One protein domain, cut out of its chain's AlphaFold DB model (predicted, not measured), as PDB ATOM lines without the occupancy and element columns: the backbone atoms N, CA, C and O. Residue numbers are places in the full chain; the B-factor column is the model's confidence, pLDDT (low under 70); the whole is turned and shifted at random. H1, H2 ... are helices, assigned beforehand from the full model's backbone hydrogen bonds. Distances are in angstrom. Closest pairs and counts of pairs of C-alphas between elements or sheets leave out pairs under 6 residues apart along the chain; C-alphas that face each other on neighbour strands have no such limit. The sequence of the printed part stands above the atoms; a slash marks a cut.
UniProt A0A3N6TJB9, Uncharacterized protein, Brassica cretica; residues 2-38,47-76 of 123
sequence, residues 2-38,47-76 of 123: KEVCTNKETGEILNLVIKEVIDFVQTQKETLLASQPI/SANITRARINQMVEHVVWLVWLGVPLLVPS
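This is residues 2 to 38 and 47 to 76 of the 123 residues of an uncharacterized protein of Brassica cretica (UniProt A0A3N6TJB9). Two helices, H1 and then H2, cross as a lopsided X, and the crossing lies nearer the first residue of H1 than its last. An unnamed stretch, residues 2 to 15, leads into H1, and after H2 the last residues fold back. The printed part has 67 residues, with two named helices and no named strand; the class is all helix. It is loose, with a radius of gyration of the C-alphas of 13.9 A and spans of 41 by 31 by 21 A.

H1, residues 16 to 34, touches H2, residues 52 to 67, with residues 21 to 25 alone; H2 touches it with residues 55 to 62 alone. The closest C-alphas, of Val 21 and Val 59, are 6.9 A apart. The helices run opposite ways at a steep tilt of 50 degrees. In both, every O i to N i+4 pair is within hydrogen-bond range.

H1 begins at C-alpha 16 (13.689, 101.856, 107.172) and is 26.7 A long. H2, 22.4 A long, ends at C-alpha 67 (4.158, 98.320, 96.100).

The C-alphas farthest apart, of Lys 2 and Ile 38, are 43.7 A apart. Residues 39 to 46 are not printed, and C-alphas 38 and 47 are 13.5 A apart. Confidence is under 70 at residues 2 to 5, 7, 34 to 38, 47 to 49 and 71 to 76.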
ATOM      1  N   LYS A   2      16.069 117.947 100.875       58.59
ATOM      2  CA  LYS A   2      15.412 116.874 101.640       58.59
ATOM      3  C   LYS A   2      16.515 116.166 102.425       58.59
ATOM      4  O   LYS A   2      17.367 115.531 101.812       58.59
ATOM      5  N   GLU A   3      16.570 116.405 103.732       56.94
ATOM      6  CA  GLU A   3      17.582 115.814 104.604       56.94
ATOM      7  C   GLU A   3      17.474 114.293 104.493       56.94
ATOM      8  O   GLU A   3      16.405 113.714 104.695       56.94
ATOM      9  N   VAL A   4      18.568 113.644 104.095       61.84
ATOM     10  CA  VAL A   4      18.696 112.200 104.260       61.84
ATOM     11  C   VAL A   4      18.621 111.982 105.767       61.84
ATOM     12  O   VAL A   4      19.488 112.462 106.490       61.84
ATOM     13  N   CYS A   5      17.537 111.366 106.245       64.31
ATOM     14  CA  CYS A   5      17.325 111.099 107.666       64.31
ATOM     15  C   CYS A   5      18.334 110.048 108.135       64.31
ATOM     16  O   CYS A   5      18.009 108.867 108.234       64.31
ATOM     17  N   THR A   6      19.566 110.472 108.381       74.38
ATOM     18  CA  THR A   6      20.578 109.715 109.104       74.38
ATOM     19  C   THR A   6      20.687 110.252 110.524       74.38
ATOM     20  O   THR A   6      20.520 111.449 110.772       74.38
ATOM     21  N   ASN A   7      20.932 109.366 111.483       69.94
ATOM     22  CA  ASN A   7      21.244 109.754 112.847       69.94
ATOM     23  C   ASN A   7      22.603 110.476 112.852       69.94
ATOM     24  O   ASN A   7      23.578 109.962 112.309       69.94
ATOM     25  N   LYS A   8      22.679 111.668 113.451       76.25
ATOM     26  CA  LYS A   8      23.912 112.475 113.484       76.25
ATOM     27  C   LYS A   8      24.980 111.915 114.429       76.25
ATOM     28  O   LYS A   8      26.149 112.240 114.258       76.25
ATOM     29  N   GLU A   9      24.586 111.095 115.397       77.00
ATOM     30  CA  GLU A   9      25.475 110.488 116.392       77.00
ATOM     31  C   GLU A   9      25.973 109.112 115.938       77.00
ATOM     32  O   GLU A   9      27.161 108.826 116.049       77.00
ATOM     33  N   THR A  10      25.089 108.277 115.384       77.44
ATOM     34  CA  THR A  10      25.435 106.917 114.927       77.44
ATOM     35  C   THR A  10      25.752 106.813 113.435       77.44
ATOM     36  O   THR A  10      26.309 105.809 113.005       77.44
ATOM     37  N   GLY A  11      25.384 107.802 112.615       75.94
ATOM     38  CA  GLY A  11      25.510 107.736 111.151       75.94
ATOM     39  C   GLY A  11      24.515 106.782 110.471       75.94
ATOM     40  O   GLY A  11      24.532 106.634 109.250       75.94
ATOM     41  N   GLU A  12      23.636 106.143 111.242       78.44
ATOM     42  CA  GLU A  12      22.674 105.156 110.757       78.44
ATOM     43  C   GLU A  12      21.539 105.791 109.960       78.44
ATOM     44  O   GLU A  12      21.040 106.862 110.297       78.44
ATOM     45  N   ILE A  13      21.074 105.095 108.926       81.75
ATOM     46  CA  ILE A  13      19.922 105.515 108.128       81.75
ATOM     47  C   ILE A  13      18.644 105.218 108.920       81.75
ATOM     48  O   ILE A  13      18.319 104.062 109.177       81.75
ATOM     49  N   LEU A  14      17.906 106.268 109.286       77.25
ATOM     50  CA  LEU A  14      16.661 106.172 110.058       77.25
ATOM     51  C   LEU A  14      15.469 105.763 109.192       77.25
ATOM     52  O   LEU A  14      14.474 105.243 109.693       77.25
ATOM     53  N   ASN A  15      15.535 106.018 107.884       84.00
ATOM     54  CA  ASN A  15      14.486 105.588 106.974       84.00
ATOM     55  C   ASN A  15      14.624 104.087 106.701       84.00
ATOM     56  O   ASN A  15      15.522 103.662 105.974       84.00
ATOM     57  N   LEU A  16      13.700 103.312 107.269       81.44
ATOM     58  CA  LEU A  16      13.689 101.856 107.172       81.44
ATOM     59  C   LEU A  16      13.707 101.363 105.716       81.44
ATOM     60  O   LEU A  16      14.500 100.492 105.391       81.44
ATOM     61  N   VAL A  17      12.935 101.987 104.822       79.56
ATOM     62  CA  VAL A  17      12.877 101.607 103.398       79.56
ATOM     63  C   VAL A  17      14.216 101.855 102.700       79.56
ATOM     64  O   VAL A  17      14.679 101.031 101.917       79.56
ATOM     65  N   ILE A  18      14.873 102.982 102.991       81.88
ATOM     66  CA  ILE A  18      16.198 103.282 102.421       81.88
ATOM     67  C   ILE A  18      17.229 102.266 102.925       81.88
ATOM     68  O   ILE A  18      18.063 101.810 102.144       81.88
ATOM     69  N   LYS A  19      17.155 101.891 104.206       83.31
ATOM     70  CA  LYS A  19      18.017 100.864 104.793       83.31
ATOM     71  C   LYS A  19      17.805  99.501 104.122       83.31
ATOM     72  O   LYS A  19      18.776  98.909 103.667       83.31
ATOM     73  N   GLU A  20      16.557  99.064 103.951       81.56
ATOM     74  CA  GLU A  20      16.220  97.790 103.294       81.56
ATOM     75  C   GLU A  20      16.698  97.722 101.834       81.56
ATOM     76  O   GLU A  20      17.231  96.701 101.401       81.56
ATOM     77  N   VAL A  21      16.567  98.816 101.074       82.62
ATOM     78  CA  VAL A  21      17.074  98.889  99.691       82.62
ATOM     79  C   VAL A  21      18.599  98.755  99.654       82.62
ATOM     80  O   VAL A  21      19.136  98.066  98.785       82.62
ATOM     81  N   ILE A  22      19.307  99.408 100.580       83.50
ATOM     82  CA  ILE A  22      20.773  99.350 100.656       83.50
ATOM     83  C   ILE A  22      21.237  97.948 101.036       83.50
ATOM     84  O   ILE A  22      22.109  97.405 100.352       83.50
ATOM     85  N   ASP A  23      20.625  97.347 102.056       84.56
ATOM     86  CA  ASP A  23      20.943  95.991 102.500       84.56
ATOM     87  C   ASP A  23      20.710  94.984 101.361       84.56
ATOM     88  O   ASP A  23      21.586  94.177 101.057       84.56
ATOM     89  N   PHE A  24      19.603  95.103 100.621       82.75
ATOM     90  CA  PHE A  24      19.327  94.255  99.458       82.75
ATOM     91  C   PHE A  24      20.368  94.383  98.345       82.75
ATOM     92  O   PHE A  24      20.836  93.375  97.808       82.75
ATOM     93  N   VAL A  25      20.751  95.612  97.983       83.25
ATOM     94  CA  VAL A  25      21.782  95.841  96.959       83.25
ATOM     95  C   VAL A  25      23.130  95.276  97.415       83.25
ATOM     96  O   VAL A  25      23.850  94.684  96.606       83.25
ATOM     97  N   GLN A  26      23.456  95.409  98.702       82.81
ATOM     98  CA  GLN A  26      24.678  94.879  99.298       82.81
ATOM     99  C   GLN A  26      24.699  93.339  99.275       82.81
ATOM    100  O   GLN A  26      25.662  92.762  98.768       82.81
ATOM    101  N   THR A  27      23.628  92.676  99.722       81.75
ATOM    102  CA  THR A  27      23.500  91.207  99.712       81.75
ATOM    103  C   THR A  27      23.557  90.639  98.294       81.75
ATOM    104  O   THR A  27      24.227  89.639  98.033       81.75
ATOM    105  N   GLN A  28      22.894  91.289  97.338       78.56
ATOM    106  CA  GLN A  28      22.931  90.878  95.933       78.56
ATOM    107  C   GLN A  28      24.321  91.056  95.317       78.56
ATOM    108  O   GLN A  28      24.776  90.190  94.574       78.56
ATOM    109  N   LYS A  29      25.032  92.142  95.651       79.44
ATOM    110  CA  LYS A  29      26.436  92.322  95.259       79.44
ATOM    111  C   LYS A  29      27.288  91.170  95.790       79.44
ATOM    112  O   LYS A  29      28.003  90.556  95.010       79.44
ATOM    113  N   GLU A  30      27.183  90.844  97.076       77.38
ATOM    114  CA  GLU A  30      27.919  89.728  97.691       77.38
ATOM    115  C   GLU A  30      27.580  88.377  97.046       77.38
ATOM    116  O   GLU A  30      28.481  87.595  96.755       77.38
ATOM    117  N   THR A  31      26.309  88.140  96.719       75.12
ATOM    118  CA  THR A  31      25.863  86.928  96.011       75.12
ATOM    119  C   THR A  31      26.485  86.826  94.619       75.12
ATOM    120  O   THR A  31      26.924  85.750  94.214       75.12
ATOM    121  N   LEU A  32      26.564  87.937  93.880       71.75
ATOM    122  CA  LEU A  32      27.206  87.963  92.565       71.75
ATOM    123  C   LEU A  32      28.720  87.746  92.655       71.75
ATOM    124  O   LEU A  32      29.271  87.064  91.796       71.75
ATOM    125  N   LEU A  33      29.372  88.281  93.691       71.56
ATOM    126  CA  LEU A  33      30.792  88.027  93.955       71.56
ATOM    127  C   LEU A  33      31.045  86.559  94.301       71.56
ATOM    128  O   LEU A  33      31.979  85.964  93.781       71.56
ATOM    129  N   ALA A  34      30.191  85.961  95.132       67.38
ATOM    130  CA  ALA A  34      30.291  84.556  95.517       67.38
ATOM    131  C   ALA A  34      29.954  83.591  94.366       67.38
ATOM    132  O   ALA A  34      30.436  82.464  94.342       67.38
ATOM    133  N   SER A  35      29.135  84.031  93.407       65.06
ATOM    134  CA  SER A  35      28.778  83.257  92.211       65.06
ATOM    135  C   SER A  35      29.821  83.365  91.095       65.06
ATOM    136  O   SER A  35      29.661  82.725  90.053       65.06
ATOM    137  N   GLN A  36      30.866  84.183  91.269       62.41
ATOM    138  CA  GLN A  36      31.958  84.270  90.310       62.41
ATOM    139  C   GLN A  36      32.809  82.992  90.422       62.41
ATOM    140  O   GLN A  36      33.309  82.692  91.506       62.41
ATOM    141  N   PRO A  37      32.957  82.201  89.343       54.53
ATOM    142  CA  PRO A  37      33.767  80.995  89.402       54.53
ATOM    143  C   PRO A  37      35.221  81.378  89.693       54.53
ATOM    144  O   PRO A  37      35.795  82.221  89.004       54.53
ATOM    145  N   ILE A  38      35.812  80.732  90.699       54.25
ATOM    146  CA  ILE A  38      37.265  80.601  90.864       54.25
ATOM    147  C   ILE A  38      37.798  79.831  89.650       54.25
ATOM    148  O   ILE A  38      37.926  78.612  89.669       54.25
ATOM    149  N   SER A  47      36.470  92.651  86.603       51.72
ATOM    150  CA  SER A  47      35.852  93.562  87.541       51.72
ATOM    151  C   SER A  47      34.430  93.180  87.948       51.72
ATOM    152  O   SER A  47      33.468  93.392  87.213       51.72
ATOM    153  N   ALA A  48      34.339  92.732  89.193       55.88
ATOM    154  CA  ALA A  48      33.244  92.820  90.156       55.88
ATOM    155  C   ALA A  48      32.522  94.200  90.249       55.88
ATOM    156  O   ALA A  48      32.023  94.606  91.299       55.88
ATOM    157  N   ASN A  49      32.482  94.969  89.166       66.31
ATOM    158  CA  ASN A  49      31.791  96.230  89.009       66.31
ATOM    159  C   ASN A  49      30.323  95.928  88.699       66.31
ATOM    160  O   ASN A  49      29.939  95.610  87.573       66.31
ATOM    161  N   ILE A  50      29.480  96.044  89.723       72.50
ATOM    162  CA  ILE A  50      28.045  96.193  89.516       72.50
ATOM    163  C   ILE A  50      27.825  97.535  88.790       72.50
ATOM    164  O   ILE A  50      28.146  98.612  89.296       72.50
ATOM    165  N   THR A  51      27.295  97.487  87.569       80.50
ATOM    166  CA  THR A  51      27.034  98.706  86.795       80.50
ATOM    167  C   THR A  51      25.816  99.443  87.351       80.50
ATOM    168  O   THR A  51      24.831  98.819  87.747       80.50
ATOM    169  N   ARG A  52      25.813 100.781  87.292       80.50
ATOM    170  CA  ARG A  52      24.679 101.627  87.715       80.50
ATOM    171  C   ARG A  52      23.332 101.188  87.129       80.50
ATOM    172  O   ARG A  52      22.328 101.207  87.829       80.50
ATOM    173  N   ALA A  53      23.310 100.759  85.867       77.06
ATOM    174  CA  ALA A  53      22.101 100.254  85.215       77.06
ATOM    175  C   ALA A  53      21.515  99.021  85.927       77.06
ATOM    176  O   ALA A  53      20.301  98.923  86.091       77.06
ATOM    177  N   ARG A  54      22.376  98.117  86.408       80.25
ATOM    178  CA  ARG A  54      21.968  96.925  87.157       80.25
ATOM    179  C   ARG A  54      21.459  97.278  88.552       80.25
ATOM    180  O   ARG A  54      20.456  96.720  88.979       80.25
ATOM    181  N   ILE A  55      22.087  98.254  89.214       81.75
ATOM    182  CA  ILE A  55      21.582  98.807  90.483       81.75
ATOM    183  C   ILE A  55      20.176  99.374  90.283       81.75
ATOM    184  O   ILE A  55      19.279  99.041  91.047       81.75
ATOM    185  N   ASN A  56      19.959 100.175  89.237       84.75
ATOM    186  CA  ASN A  56      18.644 100.753  88.966       84.75
ATOM    187  C   ASN A  56      17.587  99.661  88.767       84.75
ATOM    188  O   ASN A  56      16.548  99.711  89.409       84.75
ATOM    189  N   GLN A  57      17.871  98.634  87.961       83.69
ATOM    190  CA  GLN A  57      16.948  97.504  87.787       83.69
ATOM    191  C   GLN A  57      16.616  96.796  89.107       83.69
ATOM    192  O   GLN A  57      15.463  96.453  89.353       83.69
ATOM    193  N   MET A  58      17.614  96.597  89.969       82.38
ATOM    194  CA  MET A  58      17.416  95.999  91.289       82.38
ATOM    195  C   MET A  58      16.527  96.872  92.183       82.38
ATOM    196  O   MET A  58      15.633  96.345  92.840       82.38
ATOM    197  N   VAL A  59      16.735  98.191  92.177       81.81
ATOM    198  CA  VAL A  59      15.923  99.151  92.942       81.81
ATOM    199  C   VAL A  59      14.481  99.188  92.434       81.81
ATOM    200  O   VAL A  59      13.566  99.120  93.246       81.81
ATOM    201  N   GLU A  60      14.256  99.227  91.119       83.56
ATOM    202  CA  GLU A  60      12.904  99.186  90.534       83.56
ATOM    203  C   GLU A  60      12.152  97.910  90.942       83.56
ATOM    204  O   GLU A  60      10.971  97.954  91.283       83.56
ATOM    205  N   HIS A  61      12.849  96.770  90.984       80.50
ATOM    206  CA  HIS A  61      12.269  95.512  91.448       80.50
ATOM    207  C   HIS A  61      11.890  95.562  92.936       80.50
ATOM    208  O   HIS A  61      10.815  95.102  93.312       80.50
ATOM    209  N   VAL A  62      12.731  96.165  93.783       79.62
ATOM    210  CA  VAL A  62      12.419  96.388  95.206       79.62
ATOM    211  C   VAL A  62      11.197  97.291  95.362       79.62
ATOM    212  O   VAL A  62      10.289  96.964  96.119       79.62
ATOM    213  N   VAL A  63      11.141  98.398  94.622       80.12
ATOM    214  CA  VAL A  63      10.008  99.336  94.652       80.12
ATOM    215  C   VAL A  63       8.714  98.643  94.227       80.12
ATOM    216  O   VAL A  63       7.679  98.835  94.864       80.12
ATOM    217  N   TRP A  64       8.772  97.795  93.200       81.69
ATOM    218  CA  TRP A  64       7.635  96.991  92.763       81.69
ATOM    219  C   TRP A  64       7.174  95.984  93.829       81.69
ATOM    220  O   TRP A  64       5.975  95.884  94.090       81.69
ATOM    221  N   LEU A  65       8.100  95.290  94.499       81.81
ATOM    222  CA  LEU A  65       7.768  94.370  95.598       81.81
ATOM    223  C   LEU A  65       7.139  95.098  96.792       81.81
ATOM    224  O   LEU A  65       6.120  94.647  97.315       81.81
ATOM    225  N   VAL A  66       7.691  96.255  97.172       76.00
ATOM    226  CA  VAL A  66       7.135  97.118  98.225       76.00
ATOM    227  C   VAL A  66       5.725  97.582  97.854       76.00
ATOM    228  O   VAL A  66       4.833  97.558  98.700       76.00
ATOM    229  N   TRP A  67       5.489  97.946  96.588       78.38
ATOM    230  CA  TRP A  67       4.158  98.320  96.100       78.38
ATOM    231  C   TRP A  67       3.154  97.160  96.174       78.38
ATOM    232  O   TRP A  67       1.987  97.373  96.495       78.38
ATOM    233  N   LEU A  68       3.611  95.930  95.939       82.12
ATOM    234  CA  LEU A  68       2.801  94.720  96.088       82.12
ATOM    235  C   LEU A  68       2.625  94.255  97.545       82.12
ATOM    236  O   LEU A  68       1.903  93.288  97.782       82.12
ATOM    237  N   GLY A  69       3.275  94.902  98.517       76.69
ATOM    238  CA  GLY A  69       3.280  94.457  99.914       76.69
ATOM    239  C   GLY A  69       4.016  93.128 100.125       76.69
ATOM    240  O   GLY A  69       3.774  92.442 101.117       76.69
ATOM    241  N   VAL A  70       4.892  92.748  99.190       74.19
ATOM    242  CA  VAL A  70       5.704  91.533  99.279       74.19
ATOM    243  C   VAL A  70       6.987  91.873 100.046       74.19
ATOM    244  O   VAL A  70       7.705  92.788  99.636       74.19
ATOM    245  N   PRO A  71       7.303  91.170 101.149       65.56
ATOM    246  CA  PRO A  71       8.535  91.407 101.888       65.56
ATOM    247  C   PRO A  71       9.748  91.120 101.002       65.56
ATOM    248  O   PRO A  71       9.720  90.205 100.176       65.56
ATOM    249  N   LEU A  72      10.815  91.898 101.201       65.25
ATOM    250  CA  LEU A  72      12.066  91.840 100.449       65.25
ATOM    251  C   LEU A  72      12.870  90.582 100.806       65.25
ATOM    252  O   LEU A  72      13.961  90.635 101.364       65.25
ATOM    253  N   LEU A  73      12.288  89.414 100.551       64.00
ATOM    254  CA  LEU A  73      12.965  88.150 100.731       64.00
ATOM    255  C   LEU A  73      14.053  88.058  99.666       64.00
ATOM    256  O   LEU A  73      13.800  88.215  98.469       64.00
ATOM    257  N   VAL A  74      15.270  87.820 100.158       54.91
ATOM    258  CA  VAL A  74      16.431  87.346  99.406       54.91
ATOM    259  C   VAL A  74      15.929  86.437  98.285       54.91
ATOM    260  O   VAL A  74      15.101  85.566  98.575       54.91
ATOM    261  N   PRO A  75      16.382  86.602  97.028       44.06
ATOM    262  CA  PRO A  75      16.112  85.611  96.007       44.06
ATOM    263  C   PRO A  75      16.832  84.341  96.453       44.06
ATOM    264  O   PRO A  75      17.995  84.109  96.136       44.06
ATOM    265  N   SER A  76      16.158  83.543  97.278       40.12
ATOM    266  CA  SER A  76      16.559  82.187  97.558       40.12
ATOM    267  C   SER A  76      16.611  81.549  96.188       40.12
ATOM    268  O   SER A  76      15.593  81.476  95.496       40.12
TER     269      SER A  76